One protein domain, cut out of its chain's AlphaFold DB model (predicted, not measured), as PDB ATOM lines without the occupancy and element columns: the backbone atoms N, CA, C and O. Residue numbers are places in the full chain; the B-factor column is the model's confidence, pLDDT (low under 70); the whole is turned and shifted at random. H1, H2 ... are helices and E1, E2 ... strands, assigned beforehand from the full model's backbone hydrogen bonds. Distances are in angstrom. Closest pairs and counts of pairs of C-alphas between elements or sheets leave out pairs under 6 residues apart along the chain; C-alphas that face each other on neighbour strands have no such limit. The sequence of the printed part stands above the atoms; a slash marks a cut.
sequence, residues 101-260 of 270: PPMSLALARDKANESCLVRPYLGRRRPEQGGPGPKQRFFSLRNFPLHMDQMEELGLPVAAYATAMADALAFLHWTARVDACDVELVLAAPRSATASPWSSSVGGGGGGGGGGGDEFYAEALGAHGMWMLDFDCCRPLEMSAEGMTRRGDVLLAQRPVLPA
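AT A GLANCE: This is residues 101 to 260 of the 270 residues of an uncharacterized protein of Cordyceps fumosorosea (strain ARSEF 2679) (UniProt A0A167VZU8). With little regular structure, the domain is a small sheet, E3 E5 E4, with H2 over one face, strands E1 and E2 beside E3, and H3 off to one side; residues 128 to 139 and 203 to 208 stick out. The printed part has 160 residues, 63 in named elements: E1 E2 H1 H2 E3 E4 E5 H3, class mixed. It is compact, with a radius of gyration of the C-alphas of 17.3 A and spans of 51 by 47 by 27 A.

HOW THE PARTS SIT: E5, residues 222 to 229, is antiparallel to E3, residues 184 to 188 (N 186 to O 227, 2.9 A, within hydrogen-bond range), and to E4, residues 216 to 218 (N 224 to O 216, 2.9 A), its hairpin partner. H2, residues 158 to 175, is on this sheet, making two layers, helix on sheet; its height over the sheet is 10.2 A, and its C-alpha closest to E3 is Met 165, 7.1 A from Leu 185. E1, residues 117 to 121, is parallel to E2, residues 143 to 147 (N 119 to O 144, 2.8 A); C-alphas 119 and 186, the closest of E1 and E3, are 4.7 A apart. H1, residues 148 to 153, only just touches H2, only at the corner: 3 pairs within 8 A, C-alphas 151 and 158 closest at 6.8 A. H3, residues 241 to 253, touches no helix. In H1, H2 and H3 every O i to N i+4 pair is within range.

IN THESE COORDINATES: H2 is 24.8 A long, E5 21.1 A, H3 18.6 A. E1 begins at C-alpha 117 (252.373, 239.077, 246.238); H3 ends at C-alpha 253 (268.059, 248.029, 257.426).

THE WHOLE: The printed part has no cut. Links E1 to E2, E3 to E4 and E5 to H3 are long. Mean pLDDT of the printed part is 70.6; 68 residues are under 70, among them 193 to 214.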
ATOM      1  N   PRO A 101     246.133 243.983 243.919       88.06
ATOM      2  CA  PRO A 101     245.594 242.873 243.157       88.06
ATOM      3  C   PRO A 101     246.644 241.753 243.077       88.06
ATOM      4  O   PRO A 101     247.795 242.004 242.717       88.06
ATOM      5  N   PRO A 102     246.276 240.515 243.428       86.12
ATOM      6  CA  PRO A 102     247.225 239.417 243.517       86.12
ATOM      7  C   PRO A 102     247.815 239.060 242.158       86.12
ATOM      8  O   PRO A 102     247.196 239.262 241.112       86.12
ATOM      9  N   MET A 103     249.011 238.479 242.173       83.00
ATOM     10  CA  MET A 103     249.642 238.036 240.943       83.00
ATOM     11  C   MET A 103     248.965 236.771 240.404       83.00
ATOM     12  O   MET A 103     248.850 235.766 241.108       83.00
ATOM     13  N   SER A 104     248.579 236.784 239.126       72.62
ATOM     14  CA  SER A 104     248.092 235.591 238.424       72.62
ATOM     15  C   SER A 104     249.264 234.684 238.040       72.62
ATOM     16  O   SER A 104     249.657 234.598 236.878       72.62
ATOM     17  N   LEU A 105     249.855 234.006 239.022       65.50
ATOM     18  CA  LEU A 105     250.905 233.025 238.765       65.50
ATOM     19  C   LEU A 105     250.280 231.679 238.397       65.50
ATOM     20  O   LEU A 105     249.393 231.191 239.091       65.50
ATOM     21  N   ALA A 106     250.826 230.993 237.390       55.72
ATOM     22  CA  ALA A 106     250.476 229.595 237.101       55.72
ATOM     23  C   ALA A 106     250.708 228.644 238.303       55.72
ATOM     24  O   ALA A 106     250.174 227.534 238.328       55.72
ATOM     25  N   LEU A 107     251.489 229.088 239.296       51.19
ATOM     26  CA  LEU A 107     251.760 228.430 240.579       51.19
ATOM     27  C   LEU A 107     250.682 228.691 241.651       51.19
ATOM     28  O   LEU A 107     250.637 227.980 242.653       51.19
ATOM     29  N   ALA A 108     249.783 229.660 241.450       53.78
ATOM     30  CA  ALA A 108     248.695 230.003 242.369       53.78
ATOM     31  C   ALA A 108     247.492 229.038 242.279       53.78
ATOM     32  O   ALA A 108     246.365 229.418 242.565       53.78
ATOM     33  N   ARG A 109     247.716 227.774 241.886       56.53
ATOM     34  CA  ARG A 109     246.656 226.749 241.764       56.53
ATOM     35  C   ARG A 109     246.022 226.359 243.101       56.53
ATOM     36  O   ARG A 109     244.985 225.707 243.107       56.53
ATOM     37  N   ASP A 110     246.665 226.705 244.209       63.88
ATOM     38  CA  ASP A 110     246.149 226.478 245.554       63.88
ATOM     39  C   ASP A 110     245.435 227.741 246.054       63.88
ATOM     40  O   ASP A 110     245.994 228.840 245.983       63.88
ATOM     41  N   LYS A 111     244.227 227.566 246.611       66.38
ATOM     42  CA  LYS A 111     243.399 228.625 247.214       66.38
ATOM     43  C   LYS A 111     244.184 229.438 248.252       66.38
ATOM     44  O   LYS A 111     243.964 230.633 248.424       66.38
ATOM     45  N   ALA A 112     245.166 228.822 248.916       62.19
ATOM     46  CA  ALA A 112     246.052 229.510 249.858       62.19
ATOM     47  C   ALA A 112     246.844 230.688 249.243       62.19
ATOM     48  O   ALA A 112     247.301 231.562 249.991       62.19
ATOM     49  N   ASN A 113     246.965 230.726 247.911       68.31
ATOM     50  CA  ASN A 113     247.856 231.596 247.142       68.31
ATOM     51  C   ASN A 113     247.101 232.605 246.270       68.31
ATOM     52  O   ASN A 113     247.727 233.370 245.544       68.31
ATOM     53  N   GLU A 114     245.772 232.651 246.369       74.06
ATOM     54  CA  GLU A 114     244.923 233.612 245.649       74.06
ATOM     55  C   GLU A 114     245.238 235.069 246.005       74.06
ATOM     56  O   GLU A 114     244.812 235.976 245.309       74.06
ATOM     57  N   SER A 115     245.979 235.310 247.091       76.62
ATOM     58  CA  SER A 115     246.455 236.639 247.499       76.62
ATOM     59  C   SER A 115     247.975 236.804 247.355       76.62
ATOM     60  O   SER A 115     248.574 237.572 248.097       76.62
ATOM     61  N   CYS A 116     248.612 236.040 246.460       81.31
ATOM     62  CA  CYS A 116     250.064 236.045 246.279       81.31
ATOM     63  C   CYS A 116     250.588 237.409 245.823       81.31
ATOM     64  O   CYS A 116     250.209 237.910 244.760       81.31
ATOM     65  N   LEU A 117     251.515 237.958 246.607       85.75
ATOM     66  CA  LEU A 117     252.373 239.077 246.238       85.75
ATOM     67  C   LEU A 117     253.812 238.571 246.103       85.75
ATOM     68  O   LEU A 117     254.267 237.731 246.885       85.75
ATOM     69  N   VAL A 118     254.548 239.073 245.115       87.81
ATOM     70  CA  VAL A 118     255.951 238.699 244.898       87.81
ATOM     71  C   VAL A 118     256.841 239.771 245.505       87.81
ATOM     72  O   VAL A 118     256.699 240.945 245.196       87.81
ATOM     73  N   ARG A 119     257.793 239.391 246.353       88.75
ATOM     74  CA  ARG A 119     258.720 240.328 246.987       88.75
ATOM     75  C   ARG A 119     260.098 240.245 246.324       88.75
ATOM     76  O   ARG A 119     260.810 239.267 246.572       88.75
ATOM     77  N   PRO A 120     260.486 241.228 245.494       89.44
ATOM     78  CA  PRO A 120     261.798 241.249 244.866       89.44
ATOM     79  C   PRO A 120     262.886 241.608 245.887       89.44
ATOM     80  O   PRO A 120     262.794 242.602 246.603       89.44
ATOM     81  N   TYR A 121     263.943 240.800 245.932       89.38
ATOM     82  CA  TYR A 121     265.145 241.032 246.730       89.38
ATOM     83  C   TYR A 121     266.330 241.281 245.796       89.38
ATOM     84  O   TYR A 121     267.057 240.351 245.440       89.38
ATOM     85  N   LEU A 122     266.531 242.538 245.393       87.56
ATOM     86  CA  LEU A 122     267.588 242.904 244.439       87.56
ATOM     87  C   LEU A 122     268.988 242.810 245.060       87.56
ATOM     88  O   LEU A 122     269.963 242.523 244.377       87.56
ATOM     89  N   GLY A 123     269.083 243.000 246.377       83.69
ATOM     90  CA  GLY A 123     270.336 242.922 247.126       83.69
ATOM     91  C   GLY A 123     270.762 241.517 247.556       83.69
ATOM     92  O   GLY A 123     271.773 241.359 248.243       83.69
ATOM     93  N   ARG A 124     269.981 240.480 247.234       82.44
ATOM     94  CA  ARG A 124     270.197 239.138 247.779       82.44
ATOM     95  C   ARG A 124     270.077 238.082 246.696       82.44
ATOM     96  O   ARG A 124     269.060 237.990 246.019       82.44
ATOM     97  N   ARG A 125     271.094 237.229 246.603       86.44
ATOM     98  CA  ARG A 125     271.048 235.972 245.850       86.44
ATOM     99  C   ARG A 125     270.698 234.821 246.789       86.44
ATOM    100  O   ARG A 125     270.963 234.907 247.997       86.44
ATOM    101  N   ARG A 126     270.082 233.757 246.267       81.12
ATOM    102  CA  ARG A 126     269.899 232.521 247.046       81.12
ATOM    103  C   ARG A 126     271.270 232.018 247.535       81.12
ATOM    104  O   ARG A 126     272.258 232.166 246.817       81.12
ATOM    105  N   PRO A 127     271.363 231.426 248.740       69.00
ATOM    106  CA  PRO A 127     272.568 230.697 249.125       69.00
ATOM    107  C   PRO A 127     272.821 229.573 248.110       69.00
ATOM    108  O   PRO A 127     271.855 228.942 247.670       69.00
ATOM    109  N   GLU A 128     274.083 229.305 247.760       60.09
ATOM    110  CA  GLU A 128     274.435 228.164 246.907       60.09
ATOM    111  C   GLU A 128     273.788 226.877 247.441       60.09
ATOM    112  O   GLU A 128     273.773 226.620 248.654       60.09
ATOM    113  N   GLN A 129     273.217 226.078 246.533       49.22
ATOM    114  CA  GLN A 129     272.602 224.795 246.868       49.22
ATOM    115  C   GLN A 129     273.670 223.860 247.462       49.22
ATOM    116  O   GLN A 129     274.410 223.209 246.735       49.22
ATOM    117  N   GLY A 130     273.768 223.817 248.794       48.03
ATOM    118  CA  GLY A 130     274.759 223.005 249.511       48.03
ATOM    119  C   GLY A 130     275.139 223.504 250.909       48.03
ATOM    120  O   GLY A 130     275.662 222.726 251.703       48.03
ATOM    121  N   GLY A 131     274.851 224.763 251.258       46.41
ATOM    122  CA  GLY A 131     275.125 225.288 252.602       46.41
ATOM    123  C   GLY A 131     274.101 224.840 253.665       46.41
ATOM    124  O   GLY A 131     272.931 224.633 253.331       46.41
ATOM    125  N   PRO A 132     274.476 224.751 254.961       40.62
ATOM    126  CA  PRO A 132     273.587 224.391 256.073       40.62
ATOM    127  C   PRO A 132     272.646 225.552 256.453       40.62
ATOM    128  O   PRO A 132     272.506 225.925 257.615       40.62
ATOM    129  N   GLY A 133     272.012 226.175 255.459       45.22
ATOM    130  CA  GLY A 133     270.980 227.178 255.672       45.22
ATOM    131  C   GLY A 133     269.675 226.511 256.115       45.22
ATOM    132  O   GLY A 133     269.368 225.403 255.663       45.22
ATOM    133  N   PRO A 134     268.875 227.151 256.986       42.53
ATOM    134  CA  PRO A 134     267.578 226.615 257.369       42.53
ATOM    135  C   PRO A 134     266.721 226.444 256.112       42.53
ATOM    136  O   PRO A 134     266.352 227.423 255.461       42.53
ATOM    137  N   LYS A 135     266.405 225.189 255.767       43.94
ATOM    138  CA  LYS A 135     265.381 224.861 254.769       43.94
ATOM    139  C   LYS A 135     264.125 225.621 255.182       43.94
ATOM    140  O   LYS A 135     263.630 225.378 256.282       43.94
ATOM    141  N   GLN A 136     263.654 226.573 254.376       44.56
ATOM    142  CA  GLN A 136     262.441 227.317 254.711       44.56
ATOM    143  C   GLN A 136     261.292 226.316 254.860       44.56
ATOM    144  O   GLN A 136     260.861 225.700 253.893       44.56
ATOM    145  N   ARG A 137     260.857 226.091 256.105       38.03
ATOM    146  CA  ARG A 137     259.867 225.061 256.455       38.03
ATOM    147  C   ARG A 137     258.427 225.479 256.155       38.03
ATOM    148  O   ARG A 137     257.539 224.647 256.273       38.03
ATOM    149  N   PHE A 138     258.200 226.724 255.737       35.84
ATOM    150  CA  PHE A 138     256.872 227.242 255.425       35.84
ATOM    151  C   PHE A 138     256.924 228.085 254.152       35.84
ATOM    152  O   PHE A 138     257.365 229.231 254.162       35.84
ATOM    153  N   PHE A 139     256.492 227.490 253.043       38.84
ATOM    154  CA  PHE A 139     256.265 228.174 251.777       38.84
ATOM    155  C   PHE A 139     254.835 228.719 251.801       38.84
ATOM    156  O   PHE A 139     253.899 228.035 251.404       38.84
ATOM    157  N   SER A 140     254.643 229.919 252.354       42.88
ATOM    158  CA  SER A 140     253.383 230.640 252.167       42.88
ATOM    159  C   SER A 140     253.557 231.560 250.970       42.88
ATOM    160  O   SER A 140     254.213 232.595 251.063       42.88
ATOM    161  N   LEU A 141     252.969 231.184 249.836       48.22
ATOM    162  CA  LEU A 141     252.976 231.995 248.615       48.22
ATOM    163  C   LEU A 141     252.190 233.300 248.756       48.22
ATOM    164  O   LEU A 141     252.110 234.051 247.801       48.22
ATOM    165  N   ARG A 142     251.636 233.624 249.928       60.38
ATOM    166  CA  ARG A 142     251.035 234.942 250.168       60.38
ATOM    167  C   ARG A 142     252.066 236.071 250.047       60.38
ATOM    168  O   ARG A 142     251.697 237.162 249.644       60.38
ATOM    169  N   ASN A 143     253.346 235.771 250.297       69.69
ATOM    170  CA  ASN A 143     254.494 236.650 250.062       69.69
ATOM    171  C   ASN A 143     255.665 235.831 249.497       69.69
ATOM    172  O   ASN A 143     256.468 235.285 250.256       69.69
ATOM    173  N   PHE A 144     255.765 235.711 248.174       78.62
ATOM    174  CA  PHE A 144     256.798 234.909 247.519       78.62
ATOM    175  C   PHE A 144     258.126 235.681 247.414       78.62
ATOM    176  O   PHE A 144     258.197 236.651 246.656       78.62
ATOM    177  N   PRO A 145     259.195 235.281 248.129       83.25
ATOM    178  CA  PRO A 145     260.492 235.930 247.996       83.25
ATOM    179  C   PRO A 145     261.136 235.571 246.653       83.25
ATOM    180  O   PRO A 145     261.340 234.396 246.351       83.25
ATOM    181  N   LEU A 146     261.517 236.586 245.881       86.25
ATOM    182  CA  LEU A 146     262.172 236.427 244.588       86.25
ATOM    183  C   LEU A 146     263.557 237.084 244.615       86.25
ATOM    184  O   LEU A 146     263.677 238.303 244.695       86.25
ATOM    185  N   HIS A 147     264.608 236.264 244.597       89.19
ATOM    186  CA  HIS A 147     266.001 236.707 244.715       89.19
ATOM    187  C   HIS A 147     266.589 237.142 243.370       89.19
ATOM    188  O   HIS A 147     266.107 236.723 242.320       89.19
ATOM    189  N   MET A 148     267.652 237.951 243.403       89.25
ATOM    190  CA  MET A 148     268.288 238.521 242.208       89.25
ATOM    191  C   MET A 148     268.638 237.476 241.142       89.25
ATOM    192  O   MET A 148     268.329 237.680 239.975       89.25
ATOM    193  N   ASP A 149     269.208 236.338 241.541       87.50
ATOM    194  CA  ASP A 149     269.555 235.249 240.625       87.50
ATOM    195  C   ASP A 149     268.318 234.647 239.941       87.50
ATOM    196  O   ASP A 149     268.328 234.403 238.741       87.50
ATOM    197  N   GLN A 150     267.213 234.498 240.674       89.25
ATOM    198  CA  GLN A 150     265.952 234.019 240.105       89.25
ATOM    199  C   GLN A 150     265.355 235.036 239.127       89.25
ATOM    200  O   GLN A 150     264.766 234.652 238.124       89.25
ATOM    201  N   MET A 151     265.483 236.334 239.414       91.62
ATOM    202  CA  MET A 151     265.000 237.387 238.516       91.62
ATOM    203  C   MET A 151     265.790 237.417 237.205       91.62
ATOM    204  O   MET A 151     265.188 237.580 236.148       91.62
ATOM    205  N   GLU A 152     267.109 237.217 237.268       91.62
ATOM    206  CA  GLU A 152     267.976 237.087 236.090       91.62
ATOM    207  C   GLU A 152     267.632 235.834 235.272       91.62
ATOM    208  O   GLU A 152     267.452 235.934 234.060       91.62
ATOM    209  N   GLU A 153     267.473 234.678 235.930       91.00
ATOM    210  CA  GLU A 153     267.054 233.414 235.299       91.00
ATOM    211  C   GLU A 153     265.704 233.547 234.572       91.00
ATOM    212  O   GLU A 153     265.516 232.978 233.499       91.00
ATOM    213  N   LEU A 154     264.770 234.308 235.148       89.75
ATOM    214  CA  LEU A 154     263.431 234.545 234.600       89.75
ATOM    215  C   LEU A 154     263.370 235.712 233.599       89.75
ATOM    216  O   LEU A 154     262.286 236.021 233.102       89.75
ATOM    217  N   GLY A 155     264.495 236.380 233.318       90.25
ATOM    218  CA  GLY A 155     264.552 237.507 232.384       90.25
ATOM    219  C   GLY A 155     263.754 238.733 232.836       90.25
ATOM    220  O   GLY A 155     263.211 239.459 232.004       90.25
ATOM    221  N   LEU A 156     263.638 238.968 234.146       91.69
ATOM    222  CA  LEU A 156     262.909 240.121 234.677       91.69
ATOM    223  C   LEU A 156     263.724 241.419 234.535       91.69
ATOM    224  O   LEU A 156     264.954 241.387 234.635       91.69
ATOM    225  N   PRO A 157     263.072 242.587 234.376       92.94
ATOM    226  CA  PRO A 157     263.746 243.874 234.208       92.94
ATOM    227  C   PRO A 157     264.305 244.426 235.536       92.94
ATOM    228  O   PRO A 157     263.888 245.475 236.025       92.94
ATOM    229  N   VAL A 158     265.297 243.739 236.117       91.56
ATOM    230  CA  VAL A 158     265.907 244.047 237.428       91.56
ATOM    231  C   VAL A 158     266.346 245.510 237.552       91.56
ATOM    232  O   VAL A 158     266.111 246.134 238.584       91.56
ATOM    233  N   ALA A 159     266.948 246.086 236.506       90.25
ATOM    234  CA  ALA A 159     267.380 247.484 236.515       90.25
ATOM    235  C   ALA A 159     266.200 248.473 236.591       90.25
ATOM    236  O   ALA A 159     266.282 249.490 237.283       90.25
ATOM    237  N   ALA A 160     265.087 248.160 235.922       90.81
ATOM    238  CA  ALA A 160     263.879 248.977 235.981       90.81
ATOM    239  C   ALA A 160     263.223 248.881 237.367       90.81
ATOM    240  O   ALA A 160     262.845 249.906 237.930       90.81
ATOM    241  N   TYR A 161     263.191 247.685 237.971       92.38
ATOM    242  CA  TYR A 161     262.750 247.523 239.360       92.38
ATOM    243  C   TYR A 161     263.623 248.320 240.329       92.38
ATOM    244  O   TYR A 161     263.089 249.016 241.184       92.38
ATOM    245  N   ALA A 162     264.950 248.262 240.187       90.69
ATOM    246  CA  ALA A 162     265.867 249.011 241.044       90.69
ATOM    247  C   ALA A 162     265.605 250.521 240.970       90.69
ATOM    248  O   ALA A 162     265.578 251.192 242.000       90.69
ATOM    249  N   THR A 163     265.366 251.030 239.758       88.62
ATOM    250  CA  THR A 163     265.033 252.440 239.517       88.62
ATOM    251  C   THR A 163     263.720 252.811 240.206       88.62
ATOM    252  O   THR A 163     263.699 253.735 241.009       88.62
ATOM    253  N   ALA A 164     262.661 252.019 240.007       88.88
ATOM    254  CA  ALA A 164     261.366 252.242 240.651       88.88
ATOM    255  C   ALA A 164     261.449 252.216 242.190       88.88
ATOM    256  O   ALA A 164     260.871 253.073 242.862       88.88
ATOM    257  N   MET A 165     262.208 251.272 242.762       89.62
ATOM    258  CA  MET A 165     262.433 251.204 244.210       89.62
ATOM    259  C   MET A 165     263.206 252.426 244.724       89.62
ATOM    260  O   MET A 165     262.860 252.978 245.769       89.62
ATOM    261  N   ALA A 166     264.237 252.865 243.997       87.19
ATOM    262  CA  ALA A 166     265.021 254.044 244.353       87.19
ATOM    263  C   ALA A 166     264.177 255.327 244.305       87.19
ATOM    264  O   ALA A 166     264.228 256.116 245.250       87.19
ATOM    265  N   ASP A 167     263.356 255.498 243.267       86.00
ATOM    266  CA  ASP A 167     262.451 256.640 243.118       86.00
ATOM    267  C   ASP A 167     261.408 256.678 244.240       86.00
ATOM    268  O   ASP A 167     261.186 257.728 244.846       86.00
ATOM    269  N   ALA A 168     260.819 255.530 244.593       86.06
ATOM    270  CA  ALA A 168     259.876 255.437 245.706       86.06
ATOM    271  C   ALA A 168     260.520 255.824 247.046       86.06
ATOM    272  O   ALA A 168     259.945 256.596 247.815       86.06
ATOM    273  N   LEU A 169     261.739 255.351 247.318       85.62
ATOM    274  CA  LEU A 169     262.471 255.734 248.525       85.62
ATOM    275  C   LEU A 169     262.883 257.208 248.513       85.62
ATOM    276  O   LEU A 169     262.871 257.857 249.560       85.62
ATOM    277  N   ALA A 170     263.254 257.759 247.358       84.75
ATOM    278  CA  ALA A 170     263.544 259.182 247.228       84.75
ATOM    279  C   ALA A 170     262.290 260.022 247.507       84.75
ATOM    280  O   ALA A 170     262.347 260.985 248.274       84.75
ATOM    281  N   PHE A 171     261.142 259.619 246.965       84.00
ATOM    282  CA  PHE A 171     259.856 260.245 247.245       84.00
ATOM    283  C   PHE A 171     259.526 260.225 248.740       84.00
ATOM    284  O   PHE A 171     259.264 261.287 249.308       84.00
ATOM    285  N   LEU A 172     259.605 259.060 249.391       81.81
ATOM    286  CA  LEU A 172     259.286 258.921 250.815       81.81
ATOM    287  C   LEU A 172     260.159 259.832 251.685       81.81
ATOM    288  O   LEU A 172     259.648 260.604 252.494       81.81
ATOM    289  N   HIS A 173     261.472 259.820 251.464       81.19
ATOM    290  CA  HIS A 173     262.394 260.586 252.299       81.19
ATOM    291  C   HIS A 173     262.383 262.096 252.014       81.19
ATOM    292  O   HIS A 173     262.426 262.901 252.945       81.19
ATOM    293  N   TRP A 174     262.377 262.518 250.744       81.00
ATOM    294  CA  TRP A 174     262.527 263.941 250.400       81.00
ATOM    295  C   TRP A 174     261.213 264.672 250.233       81.00
ATOM    296  O   TRP A 174     261.152 265.856 250.568       81.00
ATOM    297  N   THR A 175     260.196 263.994 249.712       82.25
ATOM    298  CA  THR A 175     258.918 264.635 249.402       82.25
ATOM    299  C   THR A 175     257.919 264.412 250.520       82.25
ATOM    300  O   THR A 175     257.449 265.382 251.103       82.25
ATOM    301  N   ALA A 176     257.661 263.152 250.879       78.38
ATOM    302  CA  ALA A 176     256.748 262.821 251.972       78.38
ATOM    303  C   ALA A 176     257.360 263.075 253.361       78.38
ATOM    304  O   ALA A 176     256.632 263.112 254.345       78.38
ATOM    305  N   ARG A 177     258.685 263.285 253.442       81.25
ATOM    306  CA  ARG A 177     259.423 263.526 254.694       81.25
ATOM    307  C   ARG A 177     259.143 262.441 255.734       81.25
ATOM    308  O   ARG A 177     258.906 262.752 256.897       81.25
ATOM    309  N   VAL A 178     259.197 261.177 255.323       81.25
ATOM    310  CA  VAL A 178     259.101 260.023 256.225       81.25
ATOM    311  C   VAL A 178     260.340 259.142 256.140       81.25
ATOM    312  O   VAL A 178     261.067 259.157 255.148       81.25
ATOM    313  N   ASP A 179     260.598 258.382 257.199       77.19
ATOM    314  CA  ASP A 179     261.772 257.509 257.317       77.19
ATOM    315  C   ASP A 179     261.680 256.204 256.510       77.19
ATOM    316  O   ASP A 179     262.655 255.457 256.458       77.19
ATOM    317  N   ALA A 180     260.530 255.932 255.883       78.81
ATOM    318  CA  ALA A 180     260.252 254.697 255.154       78.81
ATOM    319  C   ALA A 180     260.454 253.423 256.006       78.81
ATOM    320  O   ALA A 180     260.774 252.356 255.472       78.81
ATOM    321  N   CYS A 181     260.293 253.518 257.333       73.69
ATOM    322  CA  CYS A 181     260.446 252.373 258.223       73.69
ATOM    323  C   CYS A 181     259.411 251.285 257.889       73.69
ATOM    324  O   CYS A 181     258.224 251.579 257.763       73.69
ATOM    325  N   ASP A 182     259.891 250.046 257.740       72.69
ATOM    326  CA  ASP A 182     259.110 248.843 257.399       72.69
ATOM    327  C   ASP A 182     258.362 248.890 256.053       72.69
ATOM    328  O   ASP A 182     257.591 247.988 255.743       72.69
ATOM    329  N   VAL A 183     258.634 249.894 255.207       79.44
ATOM    330  CA  VAL A 183     258.051 249.949 253.863       79.44
ATOM    331  C   VAL A 183     258.531 248.766 253.040       79.44
ATOM    332  O   VAL A 183     259.732 248.550 252.840       79.44
ATOM    333  N   GLU A 184     257.568 248.049 252.479       83.88
ATOM    334  CA  GLU A 184     257.807 246.955 251.562       83.88
ATOM    335  C   GLU A 184     257.424 247.345 250.134       83.88
ATOM    336  O   GLU A 184     256.471 248.084 249.886       83.88
ATOM    337  N   LEU A 185     258.178 246.817 249.171       87.88
ATOM    338  CA  LEU A 185     257.900 246.958 247.747       87.88
ATOM    339  C   LEU A 185     257.684 245.565 247.166       87.88
ATOM    340  O   LEU A 185     258.509 244.669 247.362       87.88
ATOM    341  N   VAL A 186     256.560 245.380 246.482       90.56
ATOM    342  CA  VAL A 186     256.111 244.085 245.961       90.56
ATOM    343  C   VAL A 186     255.718 244.199 244.492       90.56
ATOM    344  O   VAL A 186     255.324 245.262 244.026       90.56
ATOM    345  N   LEU A 187     255.818 243.097 243.757       91.25
ATOM    346  CA  LEU A 187     255.261 242.941 242.420       91.25
ATOM    347  C   LEU A 187     253.895 242.266 242.537       91.25
ATOM    348  O   LEU A 187     253.731 241.271 243.255       91.25
ATOM    349  N   ALA A 188     252.924 242.816 241.823       90.31
ATOM    350  CA  ALA A 188     251.551 242.340 241.814       90.31
ATOM    351  C   ALA A 188     250.914 242.601 240.445       90.31
ATOM    352  O   ALA A 188     251.553 243.181 239.563       90.31
ATOM    353  N   ALA A 189     249.658 242.197 240.250       89.38
ATOM    354  CA  ALA A 189     248.974 242.522 239.004       89.38
ATOM    355  C   ALA A 189     248.906 244.055 238.794       89.38
ATOM    356  O   ALA A 189     248.959 244.828 239.762       89.38
ATOM    357  N   PRO A 190     248.805 244.527 237.541       87.31
ATOM    358  CA  PRO A 190     248.627 245.946 237.276       87.31
ATOM    359  C   PRO A 190     247.318 246.447 237.891       87.31
ATOM    360  O   PRO A 190     246.333 245.709 238.008       87.31
ATOM    361  N   ARG A 191     247.287 247.728 238.259       84.62
ATOM    362  CA  ARG A 191     246.057 248.401 238.683       84.62
ATOM    363  C   ARG A 191     245.074 248.386 237.511       84.62
ATOM    364  O   ARG A 191     245.290 249.060 236.510       84.62
ATOM    365  N   SER A 192     243.999 247.608 237.622       73.81
ATOM    366  CA  SER A 192     243.015 247.505 236.541       73.81
ATOM    367  C   SER A 192     242.310 248.842 236.321       73.81
ATOM    368  O   SER A 192     241.672 249.368 237.237       73.81
ATOM    369  N   ALA A 193     242.374 249.347 235.086       59.97
ATOM    370  CA  ALA A 193     241.721 250.596 234.717       59.97
ATOM    371  C   ALA A 193     240.184 250.523 234.727       59.97
ATOM    372  O   ALA A 193     239.503 251.540 234.816       59.97
ATOM    373  N   THR A 194     239.635 249.310 234.641       55.38
ATOM    374  CA  THR A 194     238.194 249.054 234.545       55.38
ATOM    375  C   THR A 194     237.598 248.484 235.828       55.38
ATOM    376  O   THR A 194     236.409 248.674 236.067       55.38
ATOM    377  N   ALA A 195     238.394 247.798 236.656       55.78
ATOM    378  CA  ALA A 195     237.921 247.175 237.894       55.78
ATOM    379  C   ALA A 195     238.244 247.983 239.162       55.78
ATOM    380  O   ALA A 195     237.583 247.780 240.181       55.78
ATOM    381  N   SER A 196     239.229 248.893 239.132       57.59
ATOM    382  CA  SER A 196     239.505 249.771 240.276       57.59
ATOM    383  C   SER A 196     238.688 251.065 240.165       57.59
ATOM    384  O   SER A 196     238.885 251.814 239.206       57.59
ATOM    385  N   PRO A 197     237.835 251.400 241.158       60.97
ATOM    386  CA  PRO A 197     237.151 252.697 241.232       60.97
ATOM    387  C   PRO A 197     238.116 253.888 241.267       60.97
ATOM    388  O   PRO A 197     237.705 255.025 241.062       60.97
ATOM    389  N   TRP A 198     239.386 253.619 241.573       64.12
ATOM    390  CA  TRP A 198     240.443 254.607 241.700       64.12
ATOM    391  C   TRP A 198     241.378 254.668 240.492       64.12
ATOM    392  O   TRP A 198     242.357 255.416 240.514       64.12
ATOM    393  N   SER A 199     241.097 253.920 239.419       58.50
ATOM    394  CA  SER A 199     241.786 254.189 238.164       58.50
ATOM    395  C   SER A 199     241.378 255.569 237.665       58.50
ATOM    396  O   SER A 199     240.221 255.817 237.319       58.50
ATOM    397  N   SER A 200     242.346 256.483 237.624       46.56
ATOM    398  CA  SER A 200     242.184 257.706 236.856       46.56
ATOM    399  C   SER A 200     242.101 257.301 235.389       46.56
ATOM    400  O   SER A 200     243.109 256.977 234.766       46.56
ATOM    401  N   SER A 201     240.889 257.298 234.842       34.41
ATOM    402  CA  SER A 201     240.643 257.198 233.407       34.41
ATOM    403  C   SER A 201     241.062 258.514 232.749       34.41
ATOM    404  O   SER A 201     240.241 259.308 232.302       34.41
ATOM    405  N   VAL A 202     242.370 258.765 232.700       34.34
ATOM    406  CA  VAL A 202     242.925 259.727 231.752       34.34
ATOM    407  C   VAL A 202     243.142 258.944 230.466       34.34
ATOM    408  O   VAL A 202     244.005 258.073 230.381       34.34
ATOM    409  N   GLY A 203     242.244 259.181 229.508       29.66
ATOM    410  CA  GLY A 203     242.257 258.548 228.197       29.66
ATOM    411  C   GLY A 203     243.624 258.646 227.525       29.66
ATOM    412  O   GLY A 203     244.353 259.622 227.689       29.66
ATOM    413  N   GLY A 204     243.950 257.603 226.762       33.59
ATOM    414  CA  GLY A 204     245.190 257.503 226.011       33.59
ATOM    415  C   GLY A 204     245.470 258.742 225.162       33.59
ATOM    416  O   GLY A 204     244.614 259.240 224.434       33.59
ATOM    417  N   GLY A 205     246.714 259.198 225.243       28.53
ATOM    418  CA  GLY A 205     247.249 260.288 224.445       28.53
ATOM    419  C   GLY A 205     248.612 260.689 224.984       28.53
ATOM    420  O   GLY A 205     248.682 261.526 225.866       28.53
ATOM    421  N   GLY A 206     249.658 260.027 224.480       33.22
ATOM    422  CA  GLY A 206     251.084 260.357 224.593       33.22
ATOM    423  C   GLY A 206     251.535 261.341 225.682       33.22
ATOM    424  O   GLY A 206     251.362 262.544 225.540       33.22
ATOM    425  N   GLY A 207     252.288 260.823 226.654       32.69
ATOM    426  CA  GLY A 207     253.188 261.616 227.493       32.69
ATOM    427  C   GLY A 207     252.603 262.050 228.836       32.69
ATOM    428  O   GLY A 207     251.809 262.976 228.897       32.69
ATOM    429  N   GLY A 208     253.083 261.394 229.899       37.59
ATOM    430  CA  GLY A 208     253.205 261.906 231.269       37.59
ATOM    431  C   GLY A 208     251.986 262.600 231.879       37.59
ATOM    432  O   GLY A 208     251.819 263.805 231.721       37.59
ATOM    433  N   GLY A 209     251.208 261.880 232.691       31.94
ATOM    434  CA  GLY A 209     250.210 262.537 233.541       31.94
ATOM    435  C   GLY A 209     249.082 261.644 234.041       31.94
ATOM    436  O   GLY A 209     247.921 261.906 233.751       31.94
ATOM    437  N   GLY A 210     249.398 260.607 234.811       33.47
ATOM    438  CA  GLY A 210     248.411 259.854 235.586       33.47
ATOM    439  C   GLY A 210     249.144 259.027 236.629       33.47
ATOM    440  O   GLY A 210     250.033 258.274 236.265       33.47
ATOM    441  N   GLY A 211     248.841 259.213 237.916       38.69
ATOM    442  CA  GLY A 211     249.617 258.685 239.048       38.69
ATOM    443  C   GLY A 211     249.533 257.171 239.284       38.69
ATOM    444  O   GLY A 211     249.329 256.745 240.418       38.69
ATOM    445  N   GLY A 212     249.666 256.367 238.232       45.03
ATOM    446  CA  GLY A 212     249.911 254.930 238.301       45.03
ATOM    447  C   GLY A 212     251.316 254.646 237.783       45.03
ATOM    448  O   GLY A 212     251.704 255.204 236.761       45.03
ATOM    449  N   GLY A 213     252.078 253.808 238.489       56.78
ATOM    450  CA  GLY A 213     253.368 253.351 237.975       56.78
ATOM    451  C   GLY A 213     253.190 252.661 236.620       56.78
ATOM    452  O   GLY A 213     252.188 251.969 236.418       56.78
ATOM    453  N   ASP A 214     254.139 252.871 235.711       66.56
ATOM    454  CA  ASP A 214     254.224 252.172 234.434       66.56
ATOM    455  C   ASP A 214     254.091 250.654 234.628       66.56
ATOM    456  O   ASP A 214     254.608 250.046 235.572       66.56
ATOM    457  N   GLU A 215     253.385 250.029 233.695       84.19
ATOM    458  CA  GLU A 215     253.227 248.585 233.642       84.19
ATOM    459  C   GLU A 215     254.535 247.928 233.182       84.19
ATOM    460  O   GLU A 215     255.093 248.266 232.135       84.19
ATOM    461  N   PHE A 216     255.022 246.962 233.955       89.81
ATOM    462  CA  PHE A 216     256.132 246.107 233.564       89.81
ATOM    463  C   PHE A 216     255.608 244.875 232.831       89.81
ATOM    464  O   PHE A 216     254.533 244.348 233.128       89.81
ATOM    465  N   TYR A 217     256.421 244.352 231.918       89.75
ATOM    466  CA  TYR A 217     256.154 243.086 231.254       89.75
ATOM    467  C   TYR A 217     257.387 242.189 231.302       89.75
ATOM    468  O   TYR A 217     258.497 242.623 230.997       89.75
ATOM    469  N   ALA A 218     257.178 240.925 231.656       87.88
ATOM    470  CA  ALA A 218     258.168 239.869 231.502       87.88
ATOM    471  C   ALA A 218     257.462 238.559 231.161       87.88
ATOM    472  O   ALA A 218     256.415 238.272 231.732       87.88
ATOM    473  N   GLU A 219     258.036 237.735 230.286       86.62
ATOM    474  CA  GLU A 219     257.404 236.483 229.834       86.62
ATOM    475  C   GLU A 219     257.010 235.566 231.007       86.62
ATOM    476  O   GLU A 219     255.920 234.999 231.024       86.62
ATOM    477  N   ALA A 220     257.858 235.494 232.038       85.75
ATOM    478  CA  ALA A 220     257.637 234.658 233.214       85.75
ATOM    479  C   ALA A 220     256.482 235.113 234.127       85.75
ATOM    480  O   ALA A 220     255.906 234.283 234.833       85.75
ATOM    481  N   LEU A 221     256.170 236.415 234.161       84.94
ATOM    482  CA  LEU A 221     255.176 237.002 235.078       84.94
ATOM    483  C   LEU A 221     253.974 237.632 234.358       84.94
ATOM    484  O   LEU A 221     252.972 237.937 234.999       84.94
ATOM    485  N   GLY A 222     254.058 237.814 233.041       88.00
ATOM    486  CA  GLY A 222     253.131 238.627 232.267       88.00
ATOM    487  C   GLY A 222     253.225 240.115 232.615       88.00
ATOM    488  O   GLY A 222     254.253 240.610 233.084       88.00
ATOM    489  N   ALA A 223     252.123 240.818 232.367       89.06
ATOM    490  CA  ALA A 223     251.898 242.190 232.798       89.06
ATOM    491  C   ALA A 223     251.813 242.284 234.328       89.06
ATOM    492  O   ALA A 223     251.047 241.544 234.951       89.06
ATOM    493  N   HIS A 224     252.573 243.190 234.939       91.19
ATOM    494  CA  HIS A 224     252.593 243.390 236.388       91.19
ATOM    495  C   HIS A 224     253.053 244.808 236.756       91.19
ATOM    496  O   HIS A 224     253.606 245.537 235.939       91.19
ATOM    497  N   GLY A 225     252.811 245.217 237.998       91.62
ATOM    498  CA  GLY A 225     253.213 246.518 238.530       91.62
ATOM    499  C   GLY A 225     253.962 246.380 239.849       91.62
ATOM    500  O   GLY A 225     253.793 245.391 240.566       91.62
ATOM    501  N   MET A 226     254.762 247.392 240.189       91.69
ATOM    502  CA  MET A 226     255.337 247.522 241.528       91.69
ATOM    503  C   MET A 226     254.365 248.269 242.443       91.69
ATOM    504  O   MET A 226     253.741 249.246 242.027       91.69
ATOM    505  N   TRP A 227     254.235 247.804 243.681       90.69
ATOM    506  CA  TRP A 227     253.328 248.338 244.688       90.69
ATOM    507  C   TRP A 227     254.046 248.562 246.016       90.69
ATOM    508  O   TRP A 227     254.923 247.785 246.392       90.69
ATOM    509  N   MET A 228     253.635 249.605 246.732       87.12
ATOM    510  CA  MET A 228     254.050 249.884 248.103       87.12
ATOM    511  C   MET A 228     253.123 249.185 249.101       87.12
ATOM    512  O   MET A 228     251.903 249.202 248.938       87.12
ATOM    513  N   LEU A 229     253.704 248.603 250.146       83.38
ATOM    514  CA  LEU A 229     253.017 247.882 251.215       83.38
ATOM    515  C   LEU A 229     253.613 248.262 252.587       83.38
ATOM    516  O   LEU A 229     254.743 248.738 252.656       83.38
ATOM    517  N   ASP A 230     252.825 248.088 253.655       72.69
ATOM    518  CA  ASP A 230     253.227 248.252 255.068       72.69
ATOM    519  C   ASP A 230     253.906 249.596 255.420       72.69
ATOM    520  O   ASP A 230     254.821 249.690 256.231       72.69
ATOM    521  N   PHE A 231     253.411 250.695 254.843       71.12
ATOM    522  CA  PHE A 231     253.877 252.055 255.156       71.12
ATOM    523  C   PHE A 231     253.223 252.675 256.408       71.12
ATOM    524  O   PHE A 231     253.388 253.865 256.677       71.12
ATOM    525  N   ASP A 232     252.474 251.896 257.190       66.25
ATOM    526  CA  ASP A 232     251.786 252.339 258.408       66.25
ATOM    527  C   ASP A 232     252.707 252.517 259.628       66.25
ATOM    528  O   ASP A 232     252.301 253.123 260.616       66.25
ATOM    529  N   CYS A 233     253.963 252.072 259.533       67.88
ATOM    530  CA  CYS A 233     254.998 252.272 260.553       67.88
ATOM    531  C   CYS A 233     255.914 253.481 260.278       67.88
ATOM    532  O   CYS A 233     256.825 253.752 261.067       67.88
ATOM    533  N   CYS A 234     255.699 254.200 259.170       74.38
ATOM    534  CA  CYS A 234     256.504 255.355 258.778       74.38
ATOM    535  C   CYS A 234     256.370 256.514 259.770       74.38
ATOM    536  O   CYS A 234     255.262 256.913 260.137       74.38
ATOM    537  N   ARG A 235     257.502 257.120 260.134       75.50
ATOM    538  CA  ARG A 235     257.551 258.274 261.043       75.50
ATOM    539  C   ARG A 235     258.033 259.526 260.321       75.50
ATOM    540  O   ARG A 235     258.826 259.403 259.384       75.50
ATOM    541  N   PRO A 236     257.618 260.728 260.772       80.69
ATOM    542  CA  PRO A 236     258.166 261.975 260.262       80.69
ATOM    543  C   PRO A 236     259.692 261.978 260.342       80.69
ATOM    544  O   PRO A 236     260.287 261.724 261.393       80.69
ATOM    545  N   LEU A 237     260.316 262.275 259.213       74.50
ATOM    546  CA  LEU A 237     261.751 262.379 259.074       74.50
ATOM    547  C   LEU A 237     262.171 263.831 259.269       74.50
ATOM    548  O   LEU A 237     261.837 264.723 258.487       74.50
ATOM    549  N   GLU A 238     262.970 264.055 260.303       78.88
ATOM    550  CA  GLU A 238     263.608 265.341 260.531       78.88
ATOM    551  C   GLU A 238     264.752 265.550 259.525       78.88
ATOM    552  O   GLU A 238     265.626 264.701 259.370       78.88
ATOM    553  N   MET A 239     264.783 266.701 258.850       78.44
ATOM    554  CA  MET A 239     265.797 267.011 257.827       78.44
ATOM    555  C   MET A 239     267.091 267.609 258.404       78.44
ATOM    556  O   MET A 239     267.814 268.329 257.714       78.44
ATOM    557  N   SER A 240     267.375 267.331 259.675       79.38
ATOM    558  CA  SER A 240     268.630 267.682 260.338       79.38
ATOM    559  C   SER A 240     269.712 266.632 260.056       79.38
ATOM    560  O   SER A 240     269.428 265.531 259.578       79.38
ATOM    561  N   ALA A 241     270.974 266.951 260.355       71.12
ATOM    562  CA  ALA A 241     272.080 266.002 260.194       71.12
ATOM    563  C   ALA A 241     271.842 264.699 260.986       71.12
ATOM    564  O   ALA A 241     272.067 263.611 260.463       71.12
ATOM    565  N   GLU A 242     271.302 264.802 262.203       70.38
ATOM    566  CA  GLU A 242     270.962 263.655 263.057       70.38
ATOM    567  C   GLU A 242     269.786 262.832 262.511       70.38
ATOM    568  O   GLU A 242     269.781 261.601 262.617       70.38
ATOM    569  N   GLY A 243     268.787 263.487 261.911       67.56
ATOM    570  CA  GLY A 243     267.702 262.802 261.207       67.56
ATOM    571  C   GLY A 243     268.192 262.065 259.955       67.56
ATOM    572  O   GLY A 243     267.795 260.926 259.709       67.56
ATOM    573  N   MET A 244     269.148 262.644 259.221       67.56
ATOM    574  CA  MET A 244     269.773 262.011 258.052       67.56
ATOM    575  C   MET A 244     270.712 260.848 258.417       67.56
ATOM    576  O   MET A 244     270.822 259.900 257.641       67.56
ATOM    577  N   THR A 245     271.348 260.855 259.592       66.19
ATOM    578  CA  THR A 245     272.089 259.683 260.097       66.19
ATOM    579  C   THR A 245     271.146 258.532 260.433       66.19
ATOM    580  O   THR A 245     271.335 257.434 259.912       66.19
ATOM    581  N   ARG A 246     270.074 258.789 261.203       65.62
ATOM    582  CA  ARG A 246     269.034 257.778 261.497       65.62
ATOM    583  C   ARG A 246     268.458 257.167 260.220       65.62
ATOM    584  O   ARG A 246     268.217 255.967 260.150       65.62
ATOM    585  N   ARG A 247     268.303 257.983 259.181       63.62
ATOM    586  CA  ARG A 247     267.884 257.542 257.854       63.62
ATOM    587  C   ARG A 247     268.870 256.587 257.179       63.62
ATOM    588  O   ARG A 247     268.431 255.631 256.548       63.62
ATOM    589  N   GLY A 248     270.174 256.847 257.269       59.25
ATOM    590  CA  GLY A 248     271.199 255.940 256.742       59.25
ATOM    591  C   GLY A 248     271.076 254.543 257.350       59.25
ATOM    592  O   GLY A 248     271.098 253.553 256.622       59.25
ATOM    593  N   ASP A 249     270.834 254.473 258.658       61.69
ATOM    594  CA  ASP A 249     270.645 253.208 259.372       61.69
ATOM    595  C   ASP A 249     269.357 252.485 258.948       61.69
ATOM    596  O   ASP A 249     269.380 251.276 258.710       61.69
ATOM    597  N   VAL A 250     268.242 253.210 258.786       60.56
ATOM    598  CA  VAL A 250     266.964 252.635 258.318       60.56
ATOM    599  C   VAL A 250     267.070 252.144 256.875       60.56
ATOM    600  O   VAL A 250     266.645 251.031 256.575       60.56
ATOM    601  N   LEU A 251     267.703 252.918 255.990       59.25
ATOM    602  CA  LEU A 251     267.928 252.539 254.595       59.25
ATOM    603  C   LEU A 251     268.807 251.280 254.488       59.25
ATOM    604  O   LEU A 251     268.512 250.383 253.704       59.25
ATOM    605  N   LEU A 252     269.858 251.170 255.307       57.78
ATOM    606  CA  LEU A 252     270.686 249.959 255.386       57.78
ATOM    607  C   LEU A 252     269.928 248.769 255.999       57.78
ATOM    608  O   LEU A 252     270.206 247.615 255.663       57.78
ATOM    609  N   ALA A 253     268.956 249.035 256.872       55.00
ATOM    610  CA  ALA A 253     268.059 248.029 257.426       55.00
ATOM    611  C   ALA A 253     266.944 247.601 256.451       55.00
ATOM    612  O   ALA A 253     266.346 246.544 256.665       55.00
ATOM    613  N   GLN A 254     266.698 248.326 255.352       60.12
ATOM    614  CA  GLN A 254     265.804 247.901 254.266       60.12
ATOM    615  C   GLN A 254     266.465 246.802 253.419       60.12
ATOM    616  O   GLN A 254     266.942 246.988 252.299       60.12
ATOM    617  N   ARG A 255     266.454 245.590 253.977       53.44
ATOM    618  CA  ARG A 255     267.014 244.361 253.389       53.44
ATOM    619  C   ARG A 255     266.502 243.968 251.981       53.44
ATOM    620  O   ARG A 255     267.187 243.147 251.368       53.44
ATOM    621  N   PRO A 256     265.346 244.443 251.457       52.50
ATOM    622  CA  PRO A 256     264.910 244.113 250.093       52.50
ATOM    623  C   PRO A 256     265.604 244.910 248.977       52.50
ATOM    624  O   PRO A 256     265.802 244.372 247.885       52.50
ATOM    625  N   VAL A 257     265.976 246.169 249.237       51.62
ATOM    626  CA  VAL A 257     266.338 247.137 248.181       51.62
ATOM    627  C   VAL A 257     267.841 247.188 247.926       51.62
ATOM    628  O   VAL A 257     268.275 247.340 246.787       51.62
ATOM    629  N   LEU A 258     268.647 247.023 248.975       45.66
ATOM    630  CA  LEU A 258     270.095 247.176 248.895       45.66
ATOM    631  C   LEU A 258     270.807 245.850 249.170       45.66
ATOM    632  O   LEU A 258     270.354 245.071 250.019       45.66
ATOM    633  N   PRO A 259     271.928 245.561 248.482       33.12
ATOM    634  CA  PRO A 259     272.806 244.485 248.906       33.12
ATOM    635  C   PRO A 259     273.201 244.720 250.358       33.12
ATOM    636  O   PRO A 259     273.569 245.832 250.733       33.12
ATOM    637  N   ALA A 260     273.091 243.676 251.181       36.53
ATOM    638  CA  ALA A 260     273.574 243.744 252.549       36.53
ATOM    639  C   ALA A 260     275.053 244.141 252.485       36.53
ATOM    640  O   ALA A 260     275.879 243.354 252.020       36.53
TER     641      ALA A 260